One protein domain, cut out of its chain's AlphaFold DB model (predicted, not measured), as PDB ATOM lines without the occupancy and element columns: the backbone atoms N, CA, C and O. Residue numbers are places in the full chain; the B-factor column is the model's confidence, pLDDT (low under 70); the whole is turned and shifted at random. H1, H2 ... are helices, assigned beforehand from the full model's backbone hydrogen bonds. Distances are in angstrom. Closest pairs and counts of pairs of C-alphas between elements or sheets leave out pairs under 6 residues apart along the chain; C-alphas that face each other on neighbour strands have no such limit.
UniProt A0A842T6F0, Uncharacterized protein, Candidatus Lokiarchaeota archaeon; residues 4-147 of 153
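Overview. This is residues 4 to 147 of the 153 residues of an uncharacterized protein of Candidatus Lokiarchaeota archaeon (UniProt A0A842T6F0). Four long helices make an elongated up-and-down bundle, each running back against the one before it, and H4, the longest, sticks out past one end with residues 140 to 147. Seen along the rod they follow round in the order H1, H2, H3, H4, and H4 closes the ring by touching H1. The printed part has 144 residues, 126 of them in the four named helices, with no named strand, and its class is all helix. It is loose, with a radius of gyration of the C-alphas of 18.0 A, and a rod in outline, spanning 66 by 25 by 21 A.

Along the chain. H1 is residues 4 to 30 and begins at C-alpha 4, (-21.932, 47.659, -52.882); it is 38.6 A long from first to last C-alpha. H2, residues 39 to 69, is 44.2 A long and has a kink of 25 degrees near residue 63. H3, residues 74 to 101, is 41.0 A long, begins at C-alpha 74, (-6.877, 55.166, -48.365), and has a kink of 31 degrees near residue 91. H4, residues 108 to 147, is 57.9 A long and ends at C-alpha 147, (5.488, 55.510, -59.397).

Arrangement. H1 and H2 form a helical hairpin and touch, the closest C-alphas being those of Ser 14 and Ser 56, 4.7 A apart; they run opposite ways at a shallow tilt of 22 degrees. H2 and H3, also a hairpin, touch with the C-alphas of Val 69 and Ile 77 closest at 6.3 A, opposite ways at a shallow tilt of 18 degrees. H3 and H4 form the third hairpin and touch, with the C-alphas of Ala 81 and Val 132 closest at 5.5 A, opposite ways at a shallow tilt of 27 degrees. H4 touches H1 as well: the closest C-alphas, of Leu 13 and Leu 124, are 6.0 A apart, and the two run opposite ways at a shallow tilt of 25 degrees. H2 and H4 are near each other, with 9 pairs of C-alphas within 10 A, while H1 and H3 are apart. In H1 every O i to N i+4 pair is within hydrogen-bond range; in H2 25 of 27 are, in H3 21 of 24 and in H4 34 of 36.

Size, cuts and confidence. The C-alphas of Pro 33 and Ile 147, the two farthest apart, are 67.2 A from each other. Without residues 140 to 147, which stand free, the body spans 56 by 22 by 20 A. The printed part has no cut. The link from H2 to H3 is tight, and those from H1 to H2 and from H3 to H4 are short. The mean pLDDT of the printed part is 84.2; it is under 70 at residues 31 to 37, 68 to 73 and 138 to 147.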
ATOM      1  N   LYS A   4     -20.508  47.909 -53.099       81.88
ATOM      2  CA  LYS A   4     -21.932  47.659 -52.882       81.88
ATOM      3  C   LYS A   4     -22.201  46.155 -52.841       81.88
ATOM      4  O   LYS A   4     -22.911  45.697 -51.954       81.88
ATOM      5  N   GLU A   5     -21.571  45.416 -53.747       85.75
ATOM      6  CA  GLU A   5     -21.661  43.961 -53.850       85.75
ATOM      7  C   GLU A   5     -21.050  43.271 -52.622       85.75
ATOM      8  O   GLU A   5     -21.712  42.443 -52.005       85.75
ATOM      9  N   PHE A   6     -19.866  43.703 -52.170       88.12
ATOM     10  CA  PHE A   6     -19.253  43.249 -50.915       88.12
ATOM     11  C   PHE A   6     -20.189  43.449 -49.724       88.12
ATOM     12  O   PHE A   6     -20.425  42.533 -48.941       88.12
ATOM     13  N   ARG A   7     -20.733  44.661 -49.577       89.38
ATOM     14  CA  ARG A   7     -21.609  45.004 -48.457       89.38
ATOM     15  C   ARG A   7     -22.869  44.149 -48.457       89.38
ATOM     16  O   ARG A   7     -23.236  43.615 -47.414       89.38
ATOM     17  N   ASP A   8     -23.544  44.077 -49.598       90.81
ATOM     18  CA  ASP A   8     -24.815  43.374 -49.721       90.81
ATOM     19  C   ASP A   8     -24.590  41.850 -49.575       90.81
ATOM     20  O   ASP A   8     -25.376  41.171 -48.910       90.81
ATOM     21  N   GLY A   9     -23.457  41.332 -50.065       92.25
ATOM     22  CA  GLY A   9     -22.994  39.959 -49.845       92.25
ATOM     23  C   GLY A   9     -22.727  39.646 -48.370       92.25
ATOM     24  O   GLY A   9     -23.331  38.732 -47.819       92.25
ATOM     25  N   VAL A  10     -21.896  40.437 -47.683       93.62
ATOM     26  CA  VAL A  10     -21.603  40.224 -46.252       93.62
ATOM     27  C   VAL A  10     -22.860  40.357 -45.397       93.62
ATOM     28  O   VAL A  10     -23.059  39.543 -44.496       93.62
ATOM     29  N   LEU A  11     -23.727  41.340 -45.666       94.06
ATOM     30  CA  LEU A  11     -24.986  41.507 -44.930       94.06
ATOM     31  C   LEU A  11     -25.906  40.304 -45.104       94.06
ATOM     32  O   LEU A  11     -26.388  39.765 -44.110       94.06
ATOM     33  N   SER A  12     -26.156  39.890 -46.347       95.56
ATOM     34  CA  SER A  12     -27.059  38.772 -46.627       95.56
ATOM     35  C   SER A  12     -26.542  37.469 -46.018       95.56
ATOM     36  O   SER A  12     -27.278  36.818 -45.279       95.56
ATOM     37  N   LEU A  13     -25.265  37.140 -46.231       96.44
ATOM     38  CA  LEU A  13     -24.636  35.938 -45.683       96.44
ATOM     39  C   LEU A  13     -24.639  35.941 -44.151       96.44
ATOM     40  O   LEU A  13     -25.063  34.961 -43.541       96.44
ATOM     41  N   SER A  14     -24.259  37.054 -43.517       95.56
ATOM     42  CA  SER A  14     -24.246  37.155 -42.051       95.56
ATOM     43  C   SER A  14     -25.650  37.043 -41.450       95.56
ATOM     44  O   SER A  14     -25.822  36.427 -40.403       95.56
ATOM     45  N   CYS A  15     -26.677  37.593 -42.107       96.06
ATOM     46  CA  CYS A  15     -28.064  37.429 -41.665       96.06
ATOM     47  C   CYS A  15     -28.533  35.971 -41.762       96.06
ATOM     48  O   CYS A  15     -29.190  35.482 -40.845       96.06
ATOM     49  N   VAL A  16     -28.193  35.268 -42.845       96.19
ATOM     50  CA  VAL A  16     -28.554  33.851 -43.003       96.19
ATOM     51  C   VAL A  16     -27.851  32.993 -41.952       96.19
ATOM     52  O   VAL A  16     -28.513  32.202 -41.282       96.19
ATOM     53  N   ILE A  17     -26.545  33.195 -41.739       95.94
ATOM     54  CA  ILE A  17     -25.768  32.499 -40.698       95.94
ATOM     55  C   ILE A  17     -26.371  32.764 -39.317       95.94
ATOM     56  O   ILE A  17     -26.531  31.829 -38.534       95.94
ATOM     57  N   LEU A  18     -26.770  34.006 -39.028       96.25
ATOM     58  CA  LEU A  18     -27.415  34.371 -37.768       96.25
ATOM     59  C   LEU A  18     -28.723  33.595 -37.546       96.25
ATOM     60  O   LEU A  18     -28.912  33.012 -36.480       96.25
ATOM     61  N   ILE A  19     -29.607  33.559 -38.549       94.88
ATOM     62  CA  ILE A  19     -30.895  32.854 -38.466       94.88
ATOM     63  C   ILE A  19     -30.676  31.349 -38.289       94.88
ATOM     64  O   ILE A  19     -31.287  30.740 -37.410       94.88
ATOM     65  N   LEU A  20     -29.787  30.750 -39.085       93.19
ATOM     66  CA  LEU A  20     -29.471  29.325 -38.989       93.19
ATOM     67  C   LEU A  20     -28.851  28.974 -37.631       93.19
ATOM     68  O   LEU A  20     -29.237  27.978 -37.026       93.19
ATOM     69  N   SER A  21     -27.957  29.815 -37.111       93.38
ATOM     70  CA  SER A  21     -27.311  29.599 -35.810       93.38
ATOM     71  C   SER A  21     -28.295  29.712 -34.649       93.38
ATOM     72  O   SER A  21     -28.240  28.906 -33.725       93.38
ATOM     73  N   LEU A  22     -29.233  30.664 -34.702       92.88
ATOM     74  CA  LEU A  22     -30.332  30.739 -33.736       92.88
ATOM     75  C   LEU A  22     -31.237  29.507 -33.824       92.88
ATOM     76  O   LEU A  22     -31.619  28.959 -32.792       92.88
ATOM     77  N   GLY A  23     -31.538  29.049 -35.041       90.25
ATOM     78  CA  GLY A  23     -32.322  27.839 -35.280       90.25
ATOM     79  C   GLY A  23     -31.667  26.589 -34.693       90.25
ATOM     80  O   GLY A  23     -32.335  25.831 -33.996       90.25
ATOM     81  N   ILE A  24     -30.361  26.402 -34.905       88.38
ATOM     82  CA  ILE A  24     -29.590  25.286 -34.334       88.38
ATOM     83  C   ILE A  24     -29.512  25.406 -32.809       88.38
ATOM     84  O   ILE A  24     -29.738  24.422 -32.111       88.38
ATOM     85  N   LEU A  25     -29.269  26.606 -32.274       89.19
ATOM     86  CA  LEU A  25     -29.223  26.833 -30.830       89.19
ATOM     87  C   LEU A  25     -30.563  26.479 -30.166       89.19
ATOM     88  O   LEU A  25     -30.592  25.711 -29.205       89.19
ATOM     89  N   MET A  26     -31.679  26.975 -30.706       85.88
ATOM     90  CA  MET A  26     -33.019  26.625 -30.229       85.88
ATOM     91  C   MET A  26     -33.299  25.130 -30.412       85.88
ATOM     92  O   MET A  26     -33.756  24.482 -29.473       85.88
ATOM     93  N   GLY A  27     -32.986  24.570 -31.582       80.50
ATOM     94  CA  GLY A  27     -33.160  23.152 -31.891       80.50
ATOM     95  C   GLY A  27     -32.445  22.253 -30.888       80.50
ATOM     96  O   GLY A  27     -33.077  21.385 -30.294       80.50
ATOM     97  N   SER A  28     -31.178  22.541 -30.593       77.69
ATOM     98  CA  SER A  28     -30.376  21.778 -29.631       77.69
ATOM     99  C   SER A  28     -30.947  21.799 -28.203       77.69
ATOM    100  O   SER A  28     -30.795  20.829 -27.461       77.69
ATOM    101  N   TYR A  29     -31.650  22.870 -27.813       76.00
ATOM    102  CA  TYR A  29     -32.253  22.995 -26.483       76.00
ATOM    103  C   TYR A  29     -33.665  22.393 -26.407       76.00
ATOM    104  O   TYR A  29     -33.989  21.686 -25.452       76.00
ATOM    105  N   PHE A  30     -34.512  22.644 -27.412       70.88
ATOM    106  CA  PHE A  30     -35.903  22.176 -27.438       70.88
ATOM    107  C   PHE A  30     -36.043  20.721 -27.879       70.88
ATOM    108  O   PHE A  30     -36.903  20.011 -27.361       70.88
ATOM    109  N   ALA A  31     -35.203  20.254 -28.804       64.81
ATOM    110  CA  ALA A  31     -35.224  18.873 -29.277       64.81
ATOM    111  C   ALA A  31     -34.388  17.931 -28.395       64.81
ATOM    112  O   ALA A  31     -34.243  16.758 -28.723       64.81
ATOM    113  N   ARG A  32     -33.937  18.395 -27.220       66.12
ATOM    114  CA  ARG A  32     -33.259  17.593 -26.190       66.12
ATOM    115  C   ARG A  32     -33.914  16.233 -25.872       66.12
ATOM    116  O   ARG A  32     -33.163  15.289 -25.673       66.12
ATOM    117  N   PRO A  33     -35.255  16.068 -25.826       58.59
ATOM    118  CA  PRO A  33     -35.853  14.748 -25.597       58.59
ATOM    119  C   PRO A  33     -35.883  13.839 -26.841       58.59
ATOM    120  O   PRO A  33     -36.159  12.651 -26.707       58.59
ATOM    121  N   TYR A  34     -35.615  14.372 -28.036       58.66
ATOM    122  CA  TYR A  34     -35.676  13.649 -29.316       58.66
ATOM    123  C   TYR A  34     -34.301  13.410 -29.945       58.66
ATOM    124  O   TYR A  34     -34.149  12.547 -30.808       58.66
ATOM    125  N   LEU A  35     -33.303  14.178 -29.522       61.03
ATOM    126  CA  LEU A  35     -31.923  14.057 -29.945       61.03
ATOM    127  C   LEU A  35     -31.189  13.223 -28.902       61.03
ATOM    128  O   LEU A  35     -31.042  13.641 -27.758       61.03
ATOM    129  N   SER A  36     -30.711  12.047 -29.294       64.31
ATOM    130  CA  SER A  36     -29.832  11.194 -28.486       64.31
ATOM    131  C   SER A  36     -28.417  11.786 -28.368       64.31
ATOM    132  O   SER A  36     -27.435  11.080 -28.580       64.31
ATOM    133  N   LEU A  37     -28.319  13.096 -28.142       66.69
ATOM    134  CA  LEU A  37     -27.070  13.827 -27.989       66.69
ATOM    135  C   LEU A  37     -26.667  13.830 -26.520       66.69
ATOM    136  O   LEU A  37     -27.480  14.124 -25.638       66.69
ATOM    137  N   ASP A  38     -25.388  13.583 -26.268       76.75
ATOM    138  CA  ASP A  38     -24.840  13.752 -24.930       76.75
ATOM    139  C   ASP A  38     -24.832  15.234 -24.535       76.75
ATOM    140  O   ASP A  38     -24.676  16.138 -25.362       76.75
ATOM    141  N   GLN A  39     -24.925  15.509 -23.230       80.06
ATOM    142  CA  GLN A  39     -24.905  16.881 -22.709       80.06
ATOM    143  C   GLN A  39     -23.661  17.664 -23.161       80.06
ATOM    144  O   GLN A  39     -23.725  18.878 -23.369       80.06
ATOM    145  N   PHE A  40     -22.529  16.975 -23.320       81.44
ATOM    146  CA  PHE A  40     -21.297  17.568 -23.824       81.44
ATOM    147  C   PHE A  40     -21.435  18.039 -25.278       81.44
ATOM    148  O   PHE A  40     -21.003  19.142 -25.604       81.44
ATOM    149  N   GLU A  41     -22.073  17.243 -26.136       79.62
ATOM    150  CA  GLU A  41     -22.274  17.570 -27.549       79.62
ATOM    151  C   GLU A  41     -23.242  18.741 -27.713       79.62
ATOM    152  O   GLU A  41     -22.961  19.665 -28.473       79.62
ATOM    153  N   ILE A  42     -24.321  18.767 -26.923       82.12
ATOM    154  CA  ILE A  42     -25.267  19.893 -26.878       82.12
ATOM    155  C   ILE A  42     -24.544  21.184 -26.487       82.12
ATOM    156  O   ILE A  42     -24.685  22.208 -27.156       82.12
ATOM    157  N   ASN A  43     -23.732  21.141 -25.427       86.12
ATOM    158  CA  ASN A  43     -22.968  22.307 -24.989       86.12
ATOM    159  C   ASN A  43     -21.969  22.755 -26.068       86.12
ATOM    160  O   ASN A  43     -21.814  23.952 -26.301       86.12
ATOM    161  N   PHE A  44     -21.319  21.810 -26.749       86.75
ATOM    162  CA  PHE A  44     -20.365  22.102 -27.815       86.75
ATOM    163  C   PHE A  44     -21.036  22.764 -29.033       86.75
ATOM    164  O   PHE A  44     -20.569  23.806 -29.495       86.75
ATOM    165  N   ILE A  45     -22.174  22.233 -29.497       87.81
ATOM    166  CA  ILE A  45     -22.998  22.837 -30.560       87.81
ATOM    167  C   ILE A  45     -23.492  24.226 -30.138       87.81
ATOM    168  O   ILE A  45     -23.443  25.174 -30.929       87.81
ATOM    169  N   GLY A  46     -23.926  24.370 -28.884       88.31
ATOM    170  CA  GLY A  46     -24.368  25.641 -28.320       88.31
ATOM    171  C   GLY A  46     -23.269  26.703 -28.349       88.31
ATOM    172  O   GLY A  46     -23.505  27.813 -28.825       88.31
ATOM    173  N   VAL A  47     -22.050  26.359 -27.922       90.19
ATOM    174  CA  VAL A  47     -20.890  27.267 -27.968       90.19
ATOM    175  C   VAL A  47     -20.572  27.685 -29.403       90.19
ATOM    176  O   VAL A  47     -20.433  28.879 -29.667       90.19
ATOM    177  N   LEU A  48     -20.518  26.738 -30.346       91.25
ATOM    178  CA  LEU A  48     -20.255  27.050 -31.756       91.25
ATOM    179  C   LEU A  48     -21.330  27.964 -32.359       91.25
ATOM    180  O   LEU A  48     -21.000  28.898 -33.094       91.25
ATOM    181  N   SER A  49     -22.596  27.746 -31.999       91.88
ATOM    182  CA  SER A  49     -23.723  28.572 -32.445       91.88
ATOM    183  C   SER A  49     -23.660  29.987 -31.862       91.88
ATOM    184  O   SER A  49     -23.889  30.961 -32.577       91.88
ATOM    185  N   ILE A  50     -23.286  30.132 -30.586       93.38
ATOM    186  CA  ILE A  50     -23.072  31.441 -29.950       93.38
ATOM    187  C   ILE A  50     -21.919  32.188 -30.627       93.38
ATOM    188  O   ILE A  50     -22.062  33.371 -30.933       93.38
ATOM    189  N   CYS A  51     -20.803  31.511 -30.914       93.69
ATOM    190  CA  CYS A  51     -19.703  32.108 -31.670       93.69
ATOM    191  C   CYS A  51     -20.188  32.635 -33.028       93.69
ATOM    192  O   CYS A  51     -19.898  33.783 -33.367       93.69
ATOM    193  N   ASN A  52     -20.995  31.860 -33.757       94.19
ATOM    194  CA  ASN A  52     -21.567  32.309 -35.024       94.19
ATOM    195  C   ASN A  52     -22.472  33.521 -34.900       94.19
ATOM    196  O   ASN A  52     -22.387  34.429 -35.725       94.19
ATOM    197  N   ILE A  53     -23.310  33.569 -33.868       95.00
ATOM    198  CA  ILE A  53     -24.158  34.731 -33.595       95.00
ATOM    199  C   ILE A  53     -23.283  35.975 -33.382       95.00
ATOM    200  O   ILE A  53     -23.525  37.012 -33.999       95.00
ATOM    201  N   VAL A  54     -22.227  35.869 -32.568       95.81
ATOM    202  CA  VAL A  54     -21.305  36.983 -32.288       95.81
ATOM    203  C   VAL A  54     -20.586  37.452 -33.556       95.81
ATOM    204  O   VAL A  54     -20.589  38.650 -33.847       95.81
ATOM    205  N   PHE A  55     -20.012  36.534 -34.339       94.38
ATOM    206  CA  PHE A  55     -19.332  36.881 -35.591       94.38
ATOM    207  C   PHE A  55     -20.292  37.465 -36.629       94.38
ATOM    208  O   PHE A  55     -19.970  38.470 -37.260       94.38
ATOM    209  N   SER A  56     -21.497  36.912 -36.755       94.88
ATOM    210  CA  SER A  56     -22.520  37.428 -37.670       94.88
ATOM    211  C   SER A  56     -22.911  38.863 -37.321       94.88
ATOM    212  O   SER A  56     -22.942  39.727 -38.196       94.88
ATOM    213  N   LEU A  57     -23.142  39.161 -36.038       95.50
ATOM    214  CA  LEU A  57     -23.431  40.525 -35.584       95.50
ATOM    215  C   LEU A  57     -22.254  41.472 -35.847       95.50
ATOM    216  O   LEU A  57     -22.454  42.600 -36.309       95.50
ATOM    217  N   PHE A  58     -21.026  41.011 -35.604       95.19
ATOM    218  CA  PHE A  58     -19.820  41.774 -35.909       95.19
ATOM    219  C   PHE A  58     -19.717  42.109 -37.405       95.19
ATOM    220  O   PHE A  58     -19.481  43.269 -37.758       95.19
ATOM    221  N   TYR A  59     -19.939  41.135 -38.290       93.75
ATOM    222  CA  TYR A  59     -19.861  41.340 -39.735       93.75
ATOM    223  C   TYR A  59     -21.006  42.200 -40.275       93.75
ATOM    224  O   TYR A  59     -20.748  43.071 -41.107       93.75
ATOM    225  N   ILE A  60     -22.228  42.074 -39.745       93.94
ATOM    226  CA  ILE A  60     -23.341  42.987 -40.058       93.94
ATOM    227  C   ILE A  60     -22.956  44.427 -39.711       93.94
ATOM    228  O   ILE A  60     -23.071  45.330 -40.547       93.94
ATOM    229  N   TRP A  61     -22.441  44.650 -38.500       93.25
ATOM    230  CA  TRP A  61     -22.011  45.975 -38.060       93.25
ATOM    231  C   TRP A  61     -20.886  46.534 -38.941       93.25
ATOM    232  O   TRP A  61     -20.923  47.697 -39.362       93.25
ATOM    233  N   LYS A  62     -19.897  45.702 -39.288       90.31
ATOM    234  CA  LYS A  62     -18.814  46.089 -40.197       90.31
ATOM    235  C   LYS A  62     -19.328  46.431 -41.585       90.31
ATOM    236  O   LYS A  62     -18.913  47.462 -42.122       90.31
ATOM    237  N   ALA A  63     -20.225  45.631 -42.149       87.94
ATOM    238  CA  ALA A  63     -20.789  45.871 -43.467       87.94
ATOM    239  C   ALA A  63     -21.572  47.189 -43.505       87.94
ATOM    240  O   ALA A  63     -21.379  47.987 -44.421       87.94
ATOM    241  N   GLN A  64     -22.358  47.511 -42.473       87.12
ATOM    242  CA  GLN A  64     -23.020  48.819 -42.375       87.12
ATOM    243  C   GLN A  64     -22.018  49.982 -42.327       87.12
ATOM    244  O   GLN A  64     -22.205  51.005 -42.994       87.12
ATOM    245  N   ARG A  65     -20.914  49.816 -41.589       83.81
ATOM    246  CA  ARG A  65     -19.873  50.843 -41.446       83.81
ATOM    247  C   ARG A  65     -19.046  51.063 -42.721       83.81
ATOM    248  O   ARG A  65     -18.504  52.155 -42.896       83.81
ATOM    249  N   SER A  66     -18.988  50.084 -43.630       76.94
ATOM    250  CA  SER A  66     -18.233  50.175 -44.895       76.94
ATOM    251  C   SER A  66     -18.595  51.422 -45.722       76.94
ATOM    252  O   SER A  66     -17.713  52.096 -46.250       76.94
ATOM    253  N   LYS A  67     -19.879  51.815 -45.737       70.88
ATOM    254  CA  LYS A  67     -20.388  52.988 -46.474       70.88
ATOM    255  C   LYS A  67     -19.713  54.300 -46.061       70.88
ATOM    256  O   LYS A  67     -19.572  55.201 -46.885       70.88
ATOM    257  N   PHE A  68     -19.340  54.414 -44.790       62.12
ATOM    258  CA  PHE A  68     -18.708  55.612 -44.250       62.12
ATOM    259  C   PHE A  68     -17.200  55.572 -44.446       62.12
ATOM    260  O   PHE A  68     -16.641  56.556 -44.908       62.12
ATOM    261  N   VAL A  69     -16.570  54.430 -44.154       62.41
ATOM    262  CA  VAL A  69     -15.106  54.282 -44.147       62.41
ATOM    263  C   VAL A  69     -14.480  54.530 -45.518       62.41
ATOM    264  O   VAL A  69     -13.396  55.085 -45.606       62.41
ATOM    265  N   ILE A  70     -15.178  54.184 -46.592       57.78
ATOM    266  CA  ILE A  70     -14.654  54.299 -47.958       57.78
ATOM    267  C   ILE A  70     -14.705  55.731 -48.509       57.78
ATOM    268  O   ILE A  70     -14.034  56.045 -49.485       57.78
ATOM    269  N   ARG A  71     -15.464  56.631 -47.870       62.53
ATOM    270  CA  ARG A  71     -15.387  58.069 -48.176       62.53
ATOM    271  C   ARG A  71     -14.167  58.739 -47.541       62.53
ATOM    272  O   ARG A  71     -13.931  59.910 -47.818       62.53
ATOM    273  N   LEU A  72     -13.449  58.032 -46.667       60.75
ATOM    274  CA  LEU A  72     -12.204  58.509 -46.080       60.75
ATOM    275  C   LEU A  72     -11.005  58.119 -46.947       60.75
ATOM    276  O   LEU A  72     -11.103  57.335 -47.888       60.75
ATOM    277  N   GLU A  73      -9.859  58.692 -46.604       68.31
ATOM    278  CA  GLU A  73      -8.577  58.437 -47.250       68.31
ATOM    279  C   GLU A  73      -8.190  56.948 -47.231       68.31
ATOM    280  O   GLU A  73      -8.594  56.181 -46.350       68.31
ATOM    281  N   MET A  74      -7.335  56.552 -48.183       70.44
ATOM    282  CA  MET A  74      -6.877  55.166 -48.365       70.44
ATOM    283  C   MET A  74      -6.321  54.516 -47.090       70.44
ATOM    284  O   MET A  74      -6.478  53.312 -46.898       70.44
ATOM    285  N   GLU A  75      -5.726  55.290 -46.182       75.38
ATOM    286  CA  GLU A  75      -5.226  54.775 -44.901       75.38
ATOM    287  C   GLU A  75      -6.334  54.153 -44.036       75.38
ATOM    288  O   GLU A  75      -6.135  53.111 -43.407       75.38
ATOM    289  N   TYR A  76      -7.528  54.750 -44.031       79.25
ATOM    290  CA  TYR A  76      -8.672  54.242 -43.273       79.25
ATOM    291  C   TYR A  76      -9.266  52.984 -43.909       79.25
ATOM    292  O   TYR A  76      -9.711  52.086 -43.189       79.25
ATOM    293  N   ILE A  77      -9.228  52.892 -45.241       78.06
ATOM    294  CA  ILE A  77      -9.678  51.715 -45.994       78.06
ATOM    295  C   ILE A  77      -8.758  50.522 -45.703       78.06
ATOM    296  O   ILE A  77      -9.244  49.436 -45.385       78.06
ATOM    297  N   ILE A  78      -7.439  50.739 -45.699       80.50
ATOM    298  CA  ILE A  78      -6.453  49.700 -45.368       80.50
ATOM    299  C   ILE A  78      -6.630  49.222 -43.923       80.50
ATOM    300  O   ILE A  78      -6.699  48.017 -43.682       80.50
ATOM    301  N   ARG A  79      -6.780  50.134 -42.950       84.19
ATOM    302  CA  ARG A  79      -7.039  49.751 -41.546       84.19
ATOM    303  C   ARG A  79      -8.327  48.945 -41.396       84.19
ATOM    304  O   ARG A  79      -8.394  48.019 -40.591       84.19
ATOM    305  N   TYR A  80      -9.361  49.280 -42.161       86.56
ATOM    306  CA  TYR A  80     -10.612  48.528 -42.155       86.56
ATOM    307  C   TYR A  80     -10.437  47.113 -42.715       86.56
ATOM    308  O   TYR A  80     -10.906  46.163 -42.085       86.56
ATOM    309  N   ALA A  81      -9.714  46.968 -43.829       85.81
ATOM    310  CA  ALA A  81      -9.364  45.665 -44.386       85.81
ATOM    311  C   ALA A  81      -8.526  44.833 -43.401       85.81
ATOM    312  O   ALA A  81      -8.843  43.672 -43.177       85.81
ATOM    313  N   GLN A  82      -7.544  45.432 -42.720       87.50
ATOM    314  CA  GLN A  82      -6.741  44.749 -41.694       87.50
ATOM    315  C   GLN A  82      -7.596  44.188 -40.551       87.50
ATOM    316  O   GLN A  82      -7.395  43.049 -40.134       87.50
ATOM    317  N   ILE A  83      -8.576  44.956 -40.058       90.38
ATOM    318  CA  ILE A  83      -9.480  44.473 -39.005       90.38
ATOM    319  C   ILE A  83     -10.313  43.285 -39.505       90.38
ATOM    320  O   ILE A  83     -10.502  42.327 -38.757       90.38
ATOM    321  N   LEU A  84     -10.788  43.329 -40.756       90.38
ATOM    322  CA  LEU A  84     -11.499  42.203 -41.365       90.38
ATOM    323  C   LEU A  84     -10.598  40.965 -41.491       90.38
ATOM    324  O   LEU A  84     -11.026  39.868 -41.133       90.38
ATOM    325  N   SER A  85      -9.341  41.136 -41.903       88.56
ATOM    326  CA  SER A  85      -8.366  40.043 -41.990       88.56
ATOM    327  C   SER A  85      -8.124  39.372 -40.641       88.56
ATOM    328  O   SER A  85      -8.136  38.146 -40.550       88.56
ATOM    329  N   VAL A  86      -7.949  40.161 -39.574       90.94
ATOM    330  CA  VAL A  86      -7.770  39.616 -38.217       90.94
ATOM    331  C   VAL A  86      -9.019  38.855 -37.772       90.94
ATOM    332  O   VAL A  86      -8.895  37.765 -37.219       90.94
ATOM    333  N   SER A  87     -10.223  39.371 -38.050       92.50
ATOM    334  CA  SER A  87     -11.455  38.644 -37.713       92.50
ATOM    335  C   SER A  87     -11.606  37.328 -38.477       92.50
ATOM    336  O   SER A  87     -11.985  36.331 -37.867       92.50
ATOM    337  N   ILE A  88     -11.246  37.285 -39.766       92.56
ATOM    338  CA  ILE A  88     -11.255  36.049 -40.563       92.56
ATOM    339  C   ILE A  88     -10.302  35.014 -39.968       92.56
ATOM    340  O   ILE A  88     -10.662  33.844 -39.862       92.56
ATOM    341  N   LEU A  89      -9.104  35.432 -39.555       92.25
ATOM    342  CA  LEU A  89      -8.102  34.522 -39.000       92.25
ATOM    343  C   LEU A  89      -8.613  33.792 -37.750       92.25
ATOM    344  O   LEU A  89      -8.293  32.626 -37.545       92.25
ATOM    345  N   ILE A  90      -9.431  34.468 -36.939       91.12
ATOM    346  CA  ILE A  90     -10.072  33.875 -35.759       91.12
ATOM    347  C   ILE A  90     -11.279  33.013 -36.164       91.12
ATOM    348  O   ILE A  90     -11.560  32.006 -35.517       91.12
ATOM    349  N   TYR A  91     -11.980  33.382 -37.238       91.69
ATOM    350  CA  TYR A  91     -13.181  32.684 -37.690       91.69
ATOM    351  C   TYR A  91     -12.881  31.361 -38.418       91.69
ATOM    352  O   TYR A  91     -13.617  30.396 -38.253       91.69
ATOM    353  N   ILE A  92     -11.754  31.253 -39.135       92.62
ATOM    354  CA  ILE A  92     -11.355  30.023 -39.849       92.62
ATOM    355  C   ILE A  92     -11.281  28.782 -38.927       92.62
ATOM    356  O   ILE A  92     -11.876  27.758 -39.273       92.62
ATOM    357  N   PRO A  93     -10.597  28.819 -37.762       92.88
ATOM    358  CA  PRO A  93     -10.607  27.699 -36.823       92.88
ATOM    359  C   PRO A  93     -12.013  27.309 -36.366       92.88
ATOM    360  O   PRO A  93     -12.307  26.123 -36.235       92.88
ATOM    361  N   HIS A  94     -12.887  28.293 -36.142       91.62
ATOM    362  CA  HIS A  94     -14.276  28.046 -35.759       91.62
ATOM    363  C   HIS A  94     -15.024  27.278 -36.865       91.62
ATOM    364  O   HIS A  94     -15.589  26.221 -36.570       91.62
ATOM    365  N   THR A  95     -14.917  27.702 -38.128       92.00
ATOM    366  CA  THR A  95     -15.519  26.993 -39.272       92.00
ATOM    367  C   THR A  95     -14.991  25.560 -39.397       92.00
ATOM    368  O   THR A  95     -15.740  24.635 -39.719       92.00
ATOM    369  N   PHE A  96     -13.713  25.323 -39.077       92.88
ATOM    370  CA  PHE A  96     -13.145  23.972 -39.050       92.88
ATOM    371  C   PHE A  96     -13.789  23.080 -37.971       92.88
ATOM    372  O   PHE A  96     -14.153  21.935 -38.250       92.88
ATOM    373  N   PHE A  97     -13.987  23.600 -36.754       91.31
ATOM    374  CA  PHE A  97     -14.689  22.873 -35.688       91.31
ATOM    375  C   PHE A  97     -16.154  22.596 -36.036       91.31
ATOM    376  O   PHE A  97     -16.662  21.521 -35.705       91.31
ATOM    377  N   LEU A  98     -16.817  23.512 -36.744       88.31
ATOM    378  CA  LEU A  98     -18.157  23.270 -37.273       88.31
ATOM    379  C   LEU A  98     -18.156  22.118 -38.292       88.31
ATOM    380  O   LEU A  98     -19.010  21.237 -38.227       88.31
ATOM    381  N   GLY A  99     -17.162  22.061 -39.181       89.25
ATOM    382  CA  GLY A  99     -16.999  20.958 -40.135       89.25
ATOM    383  C   GLY A  99     -16.820  19.598 -39.468       89.25
ATOM    384  O   GLY A  99     -17.374  18.600 -39.934       89.25
ATOM    385  N   PHE A 100     -16.128  19.553 -38.330       89.62
ATOM    386  CA  PHE A 100     -15.954  18.321 -37.561       89.62
ATOM    387  C   PHE A 100     -17.286  17.725 -37.064       89.62
ATOM    388  O   PHE A 100     -17.412  16.501 -36.973       89.62
ATOM    389  N   LEU A 101     -18.310  18.550 -36.811       85.69
ATOM    390  CA  LEU A 101     -19.630  18.069 -36.383       85.69
ATOM    391  C   LEU A 101     -20.350  17.226 -37.441       85.69
ATOM    392  O   LEU A 101     -21.137  16.352 -37.083       85.69
ATOM    393  N   LEU A 102     -20.059  17.414 -38.732       86.56
ATOM    394  CA  LEU A 102     -20.689  16.628 -39.803       86.56
ATOM    395  C   LEU A 102     -20.360  15.129 -39.711       86.56
ATOM    396  O   LEU A 102     -21.163  14.286 -40.118       86.56
ATOM    397  N   PHE A 103     -19.208  14.795 -39.126       86.00
ATOM    398  CA  PHE A 103     -18.736  13.419 -38.955       86.00
ATOM    399  C   PHE A 103     -19.217  12.769 -37.651       86.00
ATOM    400  O   PHE A 103     -19.008  11.574 -37.446       86.00
ATOM    401  N   ARG A 104     -19.878  13.526 -36.766       81.50
ATOM    402  CA  ARG A 104     -20.435  13.006 -35.511       81.50
ATOM    403  C   ARG A 104     -21.769  12.296 -35.739       81.50
ATOM    404  O   ARG A 104     -22.434  12.459 -36.769       81.50
ATOM    405  N   PHE A 105     -22.167  11.466 -34.778       71.56
ATOM    406  CA  PHE A 105     -23.404  10.689 -34.847       71.56
ATOM    407  C   PHE A 105     -24.601  11.530 -34.372       71.56
ATOM    408  O   PHE A 105     -25.136  11.335 -33.291       71.56
ATOM    409  N   ILE A 106     -24.974  12.509 -35.195       78.75
ATOM    410  CA  ILE A 106     -26.042  13.487 -34.936       78.75
ATOM    411  C   ILE A 106     -27.255  13.185 -35.836       78.75
ATOM    412  O   ILE A 106     -27.102  12.566 -36.897       78.75
ATOM    413  N   ALA A 107     -28.454  13.630 -35.443       82.00
ATOM    414  CA  ALA A 107     -29.659  13.529 -36.262       82.00
ATOM    415  C   ALA A 107     -29.458  14.129 -37.667       82.00
ATOM    416  O   ALA A 107     -28.819  15.168 -37.846       82.00
ATOM    417  N   LEU A 108     -30.047  13.490 -38.683       83.81
ATOM    418  CA  LEU A 108     -29.873  13.890 -40.084       83.81
ATOM    419  C   LEU A 108     -30.282  15.348 -40.331       83.81
ATOM    420  O   LEU A 108     -29.592  16.060 -41.056       83.81
ATOM    421  N   ILE A 109     -31.376  15.802 -39.715       83.12
ATOM    422  CA  ILE A 109     -31.873  17.171 -39.899       83.12
ATOM    423  C   ILE A 109     -30.873  18.215 -39.386       83.12
ATOM    424  O   ILE A 109     -30.645  19.226 -40.042       83.12
ATOM    425  N   GLU A 110     -30.206  17.933 -38.268       81.62
ATOM    426  CA  GLU A 110     -29.163  18.803 -37.731       81.62
ATOM    427  C   GLU A 110     -27.915  18.768 -38.604       81.62
ATOM    428  O   GLU A 110     -27.339  19.816 -38.866       81.62
ATOM    429  N   LYS A 111     -27.536  17.603 -39.147       86.94
ATOM    430  CA  LYS A 111     -26.438  17.518 -40.123       86.94
ATOM    431  C   LYS A 111     -26.700  18.378 -41.352       86.94
ATOM    432  O   LYS A 111     -25.789  19.055 -41.815       86.94
ATOM    433  N   VAL A 112     -27.930  18.379 -41.863       90.44
ATOM    434  CA  VAL A 112     -28.322  19.223 -43.001       90.44
ATOM    435  C   VAL A 112     -28.227  20.708 -42.636       90.44
ATOM    436  O   VAL A 112     -27.689  21.488 -43.419       90.44
ATOM    437  N   LEU A 113     -28.686  21.102 -41.443       89.81
ATOM    438  CA  LEU A 113     -28.582  22.488 -40.971       89.81
ATOM    439  C   LEU A 113     -27.128  22.927 -40.752       89.81
ATOM    440  O   LEU A 113     -26.755  24.012 -41.188       89.81
ATOM    441  N   ILE A 114     -26.300  22.082 -40.135       90.94
ATOM    442  CA  ILE A 114     -24.865  22.327 -39.935       90.94
ATOM    443  C   ILE A 114     -24.153  22.417 -41.286       90.94
ATOM    444  O   ILE A 114     -23.322  23.298 -41.479       90.94
ATOM    445  N   PHE A 115     -24.498  21.554 -42.245       93.12
ATOM    446  CA  PHE A 115     -23.944  21.606 -43.597       93.12
ATOM    447  C   PHE A 115     -24.315  22.910 -44.309       93.12
ATOM    448  O   PHE A 115     -23.447  23.558 -44.892       93.12
ATOM    449  N   ALA A 116     -25.583  23.323 -44.235       94.12
ATOM    450  CA  ALA A 116     -26.025  24.596 -44.793       94.12
ATOM    451  C   ALA A 116     -25.298  25.776 -44.131       94.12
ATOM    452  O   ALA A 116     -24.814  26.663 -44.830       94.12
ATOM    453  N   LEU A 117     -25.167  25.762 -42.802       94.31
ATOM    454  CA  LEU A 117     -24.432  26.779 -42.054       94.31
ATOM    455  C   LEU A 117     -22.975  26.863 -42.522       94.31
ATOM    456  O   LEU A 117     -22.512  27.942 -42.874       94.31
ATOM    457  N   LEU A 118     -22.296  25.719 -42.625       94.94
ATOM    458  CA  LEU A 118     -20.917  25.625 -43.097       94.94
ATOM    459  C   LEU A 118     -20.755  26.142 -44.532       94.94
ATOM    460  O   LEU A 118     -19.794  26.847 -44.829       94.94
ATOM    461  N   LEU A 119     -21.706  25.839 -45.420       96.31
ATOM    462  CA  LEU A 119     -21.710  26.375 -46.780       96.31
ATOM    463  C   LEU A 119     -21.768  27.909 -46.768       96.31
ATOM    464  O   LEU A 119     -20.976  28.557 -47.453       96.31
ATOM    465  N   PHE A 120     -22.669  28.497 -45.979       96.38
ATOM    466  CA  PHE A 120     -22.778  29.953 -45.870       96.38
ATOM    467  C   PHE A 120     -21.556  30.589 -45.200       96.38
ATOM    468  O   PHE A 120     -21.144  31.670 -45.620       96.38
ATOM    469  N   GLU A 121     -20.933  29.928 -44.224       94.75
ATOM    470  CA  GLU A 121     -19.675  30.389 -43.627       94.75
ATOM    471  C   GLU A 121     -18.527  30.414 -44.631       94.75
ATOM    472  O   GLU A 121     -17.806  31.407 -44.711       94.75
ATOM    473  N   ILE A 122     -18.375  29.359 -45.434       95.44
ATOM    474  CA  ILE A 122     -17.350  29.303 -46.482       95.44
ATOM    475  C   ILE A 122     -17.580  30.416 -47.508       95.44
ATOM    476  O   ILE A 122     -16.628  31.091 -47.902       95.44
ATOM    477  N   LEU A 123     -18.834  30.649 -47.910       95.94
ATOM    478  CA  LEU A 123     -19.181  31.754 -48.805       95.94
ATOM    479  C   LEU A 123     -18.846  33.113 -48.177       95.94
ATOM    480  O   LEU A 123     -18.262  33.959 -48.849       95.94
ATOM    481  N   LEU A 124     -19.147  33.314 -46.890       95.31
ATOM    482  CA  LEU A 124     -18.814  34.546 -46.171       95.31
ATOM    483  C   LEU A 124     -17.298  34.766 -46.121       95.31
ATOM    484  O   LEU A 124     -16.823  35.854 -46.446       95.31
ATOM    485  N   LEU A 125     -16.541  33.734 -45.746       95.12
ATOM    486  CA  LEU A 125     -15.081  33.765 -45.721       95.12
ATOM    487  C   LEU A 125     -14.524  34.133 -47.096       95.12
ATOM    488  O   LEU A 125     -13.696  35.037 -47.192       95.12
ATOM    489  N   TYR A 126     -15.022  33.496 -48.156       94.38
ATOM    490  CA  TYR A 126     -14.633  33.802 -49.528       94.38
ATOM    491  C   TYR A 126     -14.903  35.270 -49.887       94.38
ATOM    492  O   TYR A 126     -13.995  35.956 -50.353       94.38
ATOM    493  N   THR A 127     -16.108  35.784 -49.614       93.69
ATOM    494  CA  THR A 127     -16.469  37.185 -49.886       93.69
ATOM    495  C   THR A 127     -15.531  38.162 -49.175       93.69
ATOM    496  O   THR A 127     -15.090  39.147 -49.770       93.69
ATOM    497  N   ILE A 128     -15.195  37.912 -47.908       92.38
ATOM    498  CA  ILE A 128     -14.314  38.816 -47.161       92.38
ATOM    499  C   ILE A 128     -12.862  38.696 -47.644       92.38
ATOM    500  O   ILE A 128     -12.199  39.722 -47.804       92.38
ATOM    501  N   ILE A 129     -12.374  37.486 -47.930       92.25
ATOM    502  CA  ILE A 129     -11.018  37.274 -48.458       92.25
ATOM    503  C   ILE A 129     -10.853  37.944 -49.824       92.25
ATOM    504  O   ILE A 129      -9.866  38.651 -50.017       92.25
ATOM    505  N   ASP A 130     -11.813  37.793 -50.744       91.50
ATOM    506  CA  ASP A 130     -11.767  38.449 -52.059       91.50
ATOM    507  C   ASP A 130     -11.705  39.977 -51.922       91.50
ATOM    508  O   ASP A 130     -10.907  40.646 -52.579       91.50
ATOM    509  N   PHE A 131     -12.496  40.553 -51.015       88.50
ATOM    510  CA  PHE A 131     -12.465  41.992 -50.755       88.50
ATOM    511  C   PHE A 131     -11.117  42.461 -50.195       88.50
ATOM    512  O   PHE A 131     -10.540  43.433 -50.686       88.50
ATOM    513  N   VAL A 132     -10.601  41.763 -49.183       88.88
ATOM    514  CA  VAL A 132      -9.307  42.067 -48.560       88.88
ATOM    515  C   VAL A 132      -8.176  41.953 -49.583       88.88
ATOM    516  O   VAL A 132      -7.323  42.837 -49.649       88.88
ATOM    517  N   TYR A 133      -8.181  40.899 -50.400       86.56
ATOM    518  CA  TYR A 133      -7.193  40.686 -51.452       86.56
ATOM    519  C   TYR A 133      -7.221  41.821 -52.482       86.56
ATOM    520  O   TYR A 133      -6.178  42.405 -52.778       86.56
ATOM    521  N   ASN A 134      -8.413  42.196 -52.954       83.50
ATOM    522  CA  ASN A 134      -8.585  43.296 -53.901       83.50
ATOM    523  C   ASN A 134      -8.068  44.635 -53.342       83.50
ATOM    524  O   ASN A 134      -7.431  45.388 -54.070       83.50
ATOM    525  N   ILE A 135      -8.288  44.934 -52.059       81.31
ATOM    526  CA  ILE A 135      -7.812  46.190 -51.456       81.31
ATOM    527  C   ILE A 135      -6.300  46.195 -51.236       81.31
ATOM    528  O   ILE A 135      -5.651  47.208 -51.479       81.31
ATOM    529  N   ILE A 136      -5.734  45.096 -50.735       76.38
ATOM    530  CA  ILE A 136      -4.323  45.070 -50.338       76.38
ATOM    531  C   ILE A 136      -3.411  44.943 -51.563       76.38
ATOM    532  O   ILE A 136      -2.421  45.660 -51.650       76.38
ATOM    533  N   TRP A 137      -3.745  44.071 -52.518       71.25
ATOM    534  CA  TRP A 137      -2.847  43.747 -53.631       71.25
ATOM    535  C   TRP A 137      -3.094  44.586 -54.890       71.25
ATOM    536  O   TRP A 137      -2.145  45.095 -55.485       71.25
ATOM    537  N   VAL A 138      -4.352  44.793 -55.290       65.25
ATOM    538  CA  VAL A 138      -4.650  45.461 -56.574       65.25
ATOM    539  C   VAL A 138      -4.368  46.968 -56.515       65.25
ATOM    540  O   VAL A 138      -3.921  47.553 -57.506       65.25
ATOM    541  N   ASP A 139      -4.572  47.614 -55.363       63.56
ATOM    542  CA  ASP A 139      -4.211  49.028 -55.196       63.56
ATOM    543  C   ASP A 139      -2.705  49.243 -54.988       63.56
ATOM    544  O   ASP A 139      -2.180  50.277 -55.414       63.56
ATOM    545  N   GLU A 140      -1.975  48.272 -54.428       59.12
ATOM    546  CA  GLU A 140      -0.508  48.325 -54.380       59.12
ATOM    547  C   GLU A 140       0.115  48.290 -55.778       59.12
ATOM    548  O   GLU A 140       1.013  49.087 -56.068       59.12
ATOM    549  N   ASP A 141      -0.384  47.430 -56.666       59.41
ATOM    550  CA  ASP A 141       0.126  47.320 -58.035       59.41
ATOM    551  C   ASP A 141      -0.152  48.583 -58.857       59.41
ATOM    552  O   ASP A 141       0.728  49.072 -59.570       59.41
ATOM    553  N   LYS A 142      -1.325  49.208 -58.684       60.22
ATOM    554  CA  LYS A 142      -1.614  50.524 -59.282       60.22
ATOM    555  C   LYS A 142      -0.692  51.618 -58.743       60.22
ATOM    556  O   LYS A 142      -0.282  52.506 -59.497       60.22
ATOM    557  N   ARG A 143      -0.329  51.563 -57.457       57.56
ATOM    558  CA  ARG A 143       0.619  52.502 -56.837       57.56
ATOM    559  C   ARG A 143       2.025  52.335 -57.411       57.56
ATOM    560  O   ARG A 143       2.636  53.330 -57.796       57.56
ATOM    561  N   LYS A 144       2.512  51.094 -57.525       59.75
ATOM    562  CA  LYS A 144       3.818  50.771 -58.128       59.75
ATOM    563  C   LYS A 144       3.869  51.193 -59.598       59.75
ATOM    564  O   LYS A 144       4.802  51.889 -59.991       59.75
ATOM    565  N   ALA A 145       2.821  50.895 -60.367       60.78
ATOM    566  CA  ALA A 145       2.711  51.293 -61.769       60.78
ATOM    567  C   ALA A 145       2.731  52.823 -61.956       60.78
ATOM    568  O   ALA A 145       3.402  53.325 -62.857       60.78
ATOM    569  N   ASN A 146       2.053  53.587 -61.092       55.75
ATOM    570  CA  ASN A 146       2.071  55.055 -61.145       55.75
ATOM    571  C   ASN A 146       3.430  55.660 -60.754       55.75
ATOM    572  O   ASN A 146       3.864  56.630 -61.377       55.75
ATOM    573  N   ILE A 147       4.126  55.087 -59.768       58.12
ATOM    574  CA  ILE A 147       5.488  55.510 -59.397       58.12
ATOM    575  C   ILE A 147       6.456  55.256 -60.556       58.12
ATOM    576  O   ILE A 147       7.280  56.111 -60.878       58.12
TER     577      ILE A 147